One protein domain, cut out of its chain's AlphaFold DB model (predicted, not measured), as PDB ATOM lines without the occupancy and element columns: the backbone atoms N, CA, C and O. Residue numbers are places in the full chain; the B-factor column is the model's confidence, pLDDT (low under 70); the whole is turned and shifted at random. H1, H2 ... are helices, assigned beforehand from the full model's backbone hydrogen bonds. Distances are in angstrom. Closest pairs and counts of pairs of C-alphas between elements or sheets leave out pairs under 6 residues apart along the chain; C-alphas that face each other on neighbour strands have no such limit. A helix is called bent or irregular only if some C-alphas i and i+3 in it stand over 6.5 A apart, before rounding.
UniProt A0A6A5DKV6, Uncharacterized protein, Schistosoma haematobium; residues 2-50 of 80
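This is residues 2 to 50 of the 80 residues of an uncharacterized protein of Schistosoma haematobium (UniProt A0A6A5DKV6). One long helix, H2, makes most of the length of a rod, and a single short helix, H1, packs slantwise on its middle; a wide loop, residues 11 to 21, folds the chain back from H1 into H2, and beyond the other end of H2 residues 42 to 47 stick out. The printed part has 49 residues with two named helices, H1 then H2, and no named strand; its class is all helix. It is only just loose, close to extended, with a radius of gyration of the C-alphas of 14.2 A and spans of 43 by 20 by 11 A.

Find C-alpha 22 at (-14.607, -32.416, -51.281); from there H2, residues 22 to 40, runs 27.5 A to C-alpha 40 at (-36.329, -44.464, -39.496). H2 is neither bent nor irregular, but only just: C-alphas 34 and 37 are 6.1 A apart. Then go back to C-alpha 3 at (-18.514, -50.679, -40.406), where H1, residues 3 to 10, begins; it is 10.5 A long.

Look at residues 27 to 34 of H2, the part with which alone it touches H1. The closest C-alphas of the two helices are those of Pro 5 and His 30, 5.5 A apart. Their lines stand at a steep tilt of 47 degrees, and they run opposite ways. In H1 every O i to N i+4 pair is within hydrogen-bond range; in H2 13 of 15 are.

The two C-alphas farthest apart are those of Ser 18 and Ser 44, at 43.1 A. The printed part has no cut, and the link from H1 to H2, 11 residues, is long. Residues 42 to 47 stand free. In the B-factor column you will find a mean pLDDT of 79.7 for the printed part, with residues 2 to 3 and 42 to 48 of this model under 70.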
ATOM      1  N   MET A   2     -21.917 -52.950 -41.441       50.34
ATOM      2  CA  MET A   2     -22.170 -51.498 -41.289       50.34
ATOM      3  C   MET A   2     -20.942 -50.735 -40.753       50.34
ATOM      4  O   MET A   2     -21.057 -49.649 -40.202       50.34
ATOM      5  N   ASN A   3     -19.741 -51.302 -40.911       66.31
ATOM      6  CA  ASN A   3     -18.514 -50.679 -40.406       66.31
ATOM      7  C   ASN A   3     -17.937 -49.625 -41.354       66.31
ATOM      8  O   ASN A   3     -17.188 -48.778 -40.894       66.31
ATOM      9  N   GLY A   4     -18.277 -49.648 -42.648       79.25
ATOM     10  CA  GLY A   4     -17.677 -48.765 -43.657       79.25
ATOM     11  C   GLY A   4     -17.768 -47.273 -43.308       79.25
ATOM     12  O   GLY A   4     -16.728 -46.623 -43.229       79.25
ATOM     13  N   PRO A   5     -18.968 -46.729 -43.026       83.44
ATOM     14  CA  PRO A   5     -19.117 -45.309 -42.727       83.44
ATOM     15  C   PRO A   5     -18.447 -44.887 -41.419       83.44
ATOM     16  O   PRO A   5     -17.844 -43.819 -41.351       83.44
ATOM     17  N   LEU A   6     -18.504 -45.748 -40.400       82.75
ATOM     18  CA  LEU A   6     -17.850 -45.500 -39.118       82.75
ATOM     19  C   LEU A   6     -16.323 -45.499 -39.270       82.75
ATOM     20  O   LEU A   6     -15.671 -44.577 -38.789       82.75
ATOM     21  N   LEU A   7     -15.762 -46.480 -39.990       84.62
ATOM     22  CA  LEU A   7     -14.326 -46.548 -40.278       84.62
ATOM     23  C   LEU A   7     -13.851 -45.349 -41.103       84.62
ATOM     24  O   LEU A   7     -12.757 -44.847 -40.889       84.62
ATOM     25  N   ALA A   8     -14.673 -44.889 -42.043       85.56
ATOM     26  CA  ALA A   8     -14.371 -43.738 -42.883       85.56
ATOM     27  C   ALA A   8     -14.360 -42.416 -42.091       85.56
ATOM     28  O   ALA A   8     -13.619 -41.497 -42.446       85.56
ATOM     29  N   LEU A   9     -15.145 -42.313 -41.012       85.25
ATOM     30  CA  LEU A   9     -15.102 -41.177 -40.089       85.25
ATOM     31  C   LEU A   9     -13.912 -41.257 -39.120       85.25
ATOM     32  O   LEU A   9     -13.316 -40.223 -38.827       85.25
ATOM     33  N   THR A  10     -13.545 -42.451 -38.634       86.31
ATOM     34  CA  THR A  10     -12.406 -42.630 -37.709       86.31
ATOM     35  C   THR A  10     -11.048 -42.576 -38.409       86.31
ATOM     36  O   THR A  10     -10.097 -42.028 -37.856       86.31
ATOM     37  N   PHE A  11     -10.959 -43.095 -39.635       86.75
ATOM     38  CA  PHE A  11      -9.763 -43.094 -40.478       86.75
ATOM     39  C   PHE A  11     -10.062 -42.413 -41.822       86.75
ATOM     40  O   PHE A  11     -10.245 -43.083 -42.843       86.75
ATOM     41  N   PRO A  12     -10.140 -41.071 -41.850       82.69
ATOM     42  CA  PRO A  12     -10.534 -40.348 -43.047       82.69
ATOM     43  C   PRO A  12      -9.435 -40.383 -44.115       82.69
ATOM     44  O   PRO A  12      -8.302 -39.953 -43.896       82.69
ATOM     45  N   ILE A  13      -9.789 -40.855 -45.311       79.50
ATOM     46  CA  ILE A  13      -8.888 -40.881 -46.468       79.50
ATOM     47  C   ILE A  13      -9.130 -39.608 -47.280       79.50
ATOM     48  O   ILE A  13      -9.963 -39.557 -48.185       79.50
ATOM     49  N   LEU A  14      -8.403 -38.553 -46.912       81.06
ATOM     50  CA  LEU A  14      -8.503 -37.231 -47.546       81.06
ATOM     51  C   LEU A  14      -7.409 -36.991 -48.598       81.06
ATOM     52  O   LEU A  14      -7.497 -36.048 -49.378       81.06
ATOM     53  N   ASN A  15      -6.403 -37.871 -48.652       80.25
ATOM     54  CA  ASN A  15      -5.191 -37.710 -49.465       80.25
ATOM     55  C   ASN A  15      -5.452 -37.664 -50.979       80.25
ATOM     56  O   ASN A  15      -4.631 -37.145 -51.725       80.25
ATOM     57  N   THR A  16      -6.579 -38.205 -51.441       77.44
ATOM     58  CA  THR A  16      -6.961 -38.237 -52.862       77.44
ATOM     59  C   THR A  16      -7.945 -37.130 -53.249       77.44
ATOM     60  O   THR A  16      -8.379 -37.094 -54.394       77.44
ATOM     61  N   ARG A  17      -8.334 -36.257 -52.308       75.62
ATOM     62  CA  ARG A  17      -9.345 -35.207 -52.501       75.62
ATOM     63  C   ARG A  17      -8.690 -33.831 -52.471       75.62
ATOM     64  O   ARG A  17      -8.416 -33.298 -51.394       75.62
ATOM     65  N   SER A  18      -8.389 -33.289 -53.649       74.44
ATOM     66  CA  SER A  18      -7.641 -32.036 -53.817       74.44
ATOM     67  C   SER A  18      -8.514 -30.833 -54.170       74.44
ATOM     68  O   SER A  18      -8.002 -29.713 -54.198       74.44
ATOM     69  N   LEU A  19      -9.802 -31.029 -54.474       82.81
ATOM     70  CA  LEU A  19     -10.687 -29.924 -54.838       82.81
ATOM     71  C   LEU A  19     -11.285 -29.264 -53.584       82.81
ATOM     72  O   LEU A  19     -11.552 -29.935 -52.578       82.81
ATOM     73  N   PRO A  20     -11.536 -27.941 -53.626       74.94
ATOM     74  CA  PRO A  20     -12.252 -27.274 -52.549       74.94
ATOM     75  C   PRO A  20     -13.626 -27.936 -52.359       74.94
ATOM     76  O   PRO A  20     -14.283 -28.294 -53.332       74.94
ATOM     77  N   PHE A  21     -14.063 -28.081 -51.102       82.06
ATOM     78  CA  PHE A  21     -15.365 -28.646 -50.697       82.06
ATOM     79  C   PHE A  21     -15.518 -30.185 -50.744       82.06
ATOM     80  O   PHE A  21     -16.480 -30.724 -50.189       82.06
ATOM     81  N   GLU A  22     -14.552 -30.938 -51.278       85.81
ATOM     82  CA  GLU A  22     -14.607 -32.416 -51.281       85.81
ATOM     83  C   GLU A  22     -14.490 -33.046 -49.887       85.81
ATOM     84  O   GLU A  22     -14.994 -34.142 -49.633       85.81
ATOM     85  N   HIS A  23     -13.815 -32.353 -48.972       83.38
ATOM     86  CA  HIS A  23     -13.659 -32.793 -47.585       83.38
ATOM     87  C   HIS A  23     -14.953 -32.564 -46.807       83.38
ATOM     88  O   HIS A  23     -15.384 -33.418 -46.045       83.38
ATOM     89  N   VAL A  24     -15.626 -31.437 -47.042       87.00
ATOM     90  CA  VAL A  24     -16.909 -31.139 -46.394       87.00
ATOM     91  C   VAL A  24     -17.971 -32.129 -46.862       87.00
ATOM     92  O   VAL A  24     -18.643 -32.750 -46.042       87.00
ATOM     93  N   THR A  25     -18.072 -32.342 -48.176       88.81
ATOM     94  CA  THR A  25     -18.999 -33.330 -48.748       88.81
ATOM     95  C   THR A  25     -18.689 -34.750 -48.285       88.81
ATOM     96  O   THR A  25     -19.628 -35.488 -48.000       88.81
ATOM     97  N   TYR A  26     -17.411 -35.117 -48.112       89.19
ATOM     98  CA  TYR A  26     -17.016 -36.392 -47.506       89.19
ATOM     99  C   TYR A  26     -17.677 -36.608 -46.146       89.19
ATOM    100  O   TYR A  26     -18.387 -37.593 -45.956       89.19
ATOM    101  N   PHE A  27     -17.453 -35.689 -45.205       88.81
ATOM    102  CA  PHE A  27     -17.945 -35.847 -43.841       88.81
ATOM    103  C   PHE A  27     -19.470 -35.781 -43.788       88.81
ATOM    104  O   PHE A  27     -20.088 -36.629 -43.148       88.81
ATOM    105  N   VAL A  28     -20.085 -34.846 -44.519       91.62
ATOM    106  CA  VAL A  28     -21.550 -34.729 -44.598       91.62
ATOM    107  C   VAL A  28     -22.172 -36.018 -45.129       91.62
ATOM    108  O   VAL A  28     -23.115 -36.530 -44.532       91.62
ATOM    109  N   GLN A  29     -21.620 -36.590 -46.200       91.38
ATOM    110  CA  GLN A  29     -22.122 -37.837 -46.771       91.38
ATOM    111  C   GLN A  29     -22.034 -38.994 -45.771       91.38
ATOM    112  O   GLN A  29     -23.010 -39.717 -45.581       91.38
ATOM    113  N   HIS A  30     -20.890 -39.166 -45.107       89.00
ATOM    114  CA  HIS A  30     -20.697 -40.270 -44.164       89.00
ATOM    115  C   HIS A  30     -21.580 -40.137 -42.918       89.00
ATOM    116  O   HIS A  30     -22.099 -41.138 -42.430       89.00
ATOM    117  N   ILE A  31     -21.821 -38.909 -42.453       90.25
ATOM    118  CA  ILE A  31     -22.767 -38.635 -41.366       90.25
ATOM    119  C   ILE A  31     -24.201 -38.957 -41.804       90.25
ATOM    120  O   ILE A  31     -24.924 -39.628 -41.071       90.25
ATOM    121  N   LEU A  32     -24.615 -38.532 -43.002       90.62
ATOM    122  CA  LEU A  32     -25.969 -38.778 -43.510       90.62
ATOM    123  C   LEU A  32     -26.267 -40.270 -43.696       90.62
ATOM    124  O   LEU A  32     -27.370 -40.702 -43.371       90.62
ATOM    125  N   ILE A  33     -25.290 -41.064 -44.142       91.12
ATOM    126  CA  ILE A  33     -25.438 -42.526 -44.275       91.12
ATOM    127  C   ILE A  33     -25.778 -43.186 -42.928       91.12
ATOM    128  O   ILE A  33     -26.476 -44.194 -42.911       91.12
ATOM    129  N   ILE A  34     -25.317 -42.625 -41.807       88.12
ATOM    130  CA  ILE A  34     -25.618 -43.133 -40.460       88.12
ATOM    131  C   ILE A  34     -26.933 -42.540 -39.933       88.12
ATOM    132  O   ILE A  34     -27.767 -43.255 -39.379       88.12
ATOM    133  N   LEU A  35     -27.129 -41.231 -40.109       87.69
ATOM    134  CA  LEU A  35     -28.247 -40.490 -39.524       87.69
ATOM    135  C   LEU A  35     -29.586 -40.859 -40.169       87.69
ATOM    136  O   LEU A  35     -30.579 -41.024 -39.461       87.69
ATOM    137  N   ILE A  36     -29.619 -41.027 -41.495       87.25
ATOM    138  CA  ILE A  36     -30.854 -41.320 -42.230       87.25
ATOM    139  C   ILE A  36     -31.479 -42.644 -41.742       87.25
ATOM    140  O   ILE A  36     -32.611 -42.591 -41.262       87.25
ATOM    141  N   PRO A  37     -30.784 -43.802 -41.739       80.75
ATOM    142  CA  PRO A  37     -31.339 -45.040 -41.185       80.75
ATOM    143  C   PRO A  37     -31.733 -44.920 -39.710       80.75
ATOM    144  O   PRO A  37     -32.792 -45.407 -39.328       80.75
ATOM    145  N   ALA A  38     -30.931 -44.225 -38.892       82.62
ATOM    146  CA  ALA A  38     -31.238 -44.015 -37.477       82.62
ATOM    147  C   ALA A  38     -32.564 -43.262 -37.266       82.62
ATOM    148  O   ALA A  38     -33.298 -43.551 -36.324       82.62
ATOM    149  N   SER A  39     -32.901 -42.331 -38.162       81.00
ATOM    150  CA  SER A  39     -34.165 -41.591 -38.099       81.00
ATOM    151  C   SER A  39     -35.399 -42.453 -38.402       81.00
ATOM    152  O   SER A  39     -36.476 -42.171 -37.878       81.00
ATOM    153  N   PHE A  40     -35.242 -43.533 -39.174       78.19
ATOM    154  CA  PHE A  40     -36.329 -44.464 -39.496       78.19
ATOM    155  C   PHE A  40     -36.602 -45.488 -38.388       78.19
ATOM    156  O   PHE A  40     -37.703 -46.029 -38.331       78.19
ATOM    157  N   LEU A  41     -35.660 -45.702 -37.460       72.56
ATOM    158  CA  LEU A  41     -35.810 -46.672 -36.362       72.56
ATOM    159  C   LEU A  41     -37.001 -46.374 -35.438       72.56
ATOM    160  O   LEU A  41     -37.550 -47.286 -34.831       72.56
ATOM    161  N   ASN A  42     -37.400 -45.104 -35.325       65.62
ATOM    162  CA  ASN A  42     -38.446 -44.658 -34.401       65.62
ATOM    163  C   ASN A  42     -39.832 -44.520 -35.053       65.62
ATOM    164  O   ASN A  42     -40.772 -44.074 -34.395       65.62
ATOM    165  N   GLN A  43     -39.978 -44.845 -36.341       69.19
ATOM    166  CA  GLN A  43     -41.262 -44.750 -37.032       69.19
ATOM    167  C   GLN A  43     -41.972 -46.106 -37.022       69.19
ATOM    168  O   GLN A  43     -41.447 -47.087 -37.542       69.19
ATOM    169  N   SER A  44     -43.209 -46.142 -36.514       62.06
ATOM    170  CA  SER A  44     -44.143 -47.277 -36.615       62.06
ATOM    171  C   SER A  44     -44.698 -47.428 -38.042       62.06
ATOM    172  O   SER A  44     -45.910 -47.443 -38.262       62.06
ATOM    173  N   SER A  45     -43.807 -47.399 -39.027       63.47
ATOM    174  CA  SER A  45     -44.114 -47.450 -40.455       63.47
ATOM    175  C   SER A  45     -43.876 -48.859 -41.000       63.47
ATOM    176  O   SER A  45     -43.388 -49.734 -40.291       63.47
ATOM    177  N   GLU A  46     -44.174 -49.083 -42.276       64.69
ATOM    178  CA  GLU A  46     -43.887 -50.340 -42.991       64.69
ATOM    179  C   GLU A  46     -42.390 -50.714 -42.983       64.69
ATOM    180  O   GLU A  46     -42.040 -51.871 -43.191       64.69
ATOM    181  N   PHE A  47     -41.512 -49.746 -42.687       64.56
ATOM    182  CA  PHE A  47     -40.071 -49.930 -42.494       64.56
ATOM    183  C   PHE A  47     -39.673 -50.068 -41.016       64.56
ATOM    184  O   PHE A  47     -38.518 -49.821 -40.667       64.56
ATOM    185  N   SER A  48     -40.623 -50.412 -40.137       67.56
ATOM    186  CA  SER A  48     -40.354 -50.658 -38.720       67.56
ATOM    187  C   SER A  48     -39.285 -51.731 -38.586       67.56
ATOM    188  O   SER A  48     -39.401 -52.825 -39.137       67.56
ATOM    189  N   VAL A  49     -38.246 -51.411 -37.824       70.56
ATOM    190  CA  VAL A  49     -37.204 -52.377 -37.499       70.56
ATOM    191  C   VAL A  49     -37.760 -53.404 -36.523       70.56
ATOM    192  O   VAL A  49     -38.637 -53.098 -35.708       70.56
ATOM    193  N   GLU A  50     -37.280 -54.638 -36.649       73.25
ATOM    194  CA  GLU A  50     -37.598 -55.710 -35.716       73.25
ATOM    195  C   GLU A  50     -37.198 -55.318 -34.285       73.25
ATOM    196  O   GLU A  50     -36.289 -54.499 -34.090       73.25
TER     197      GLU A  50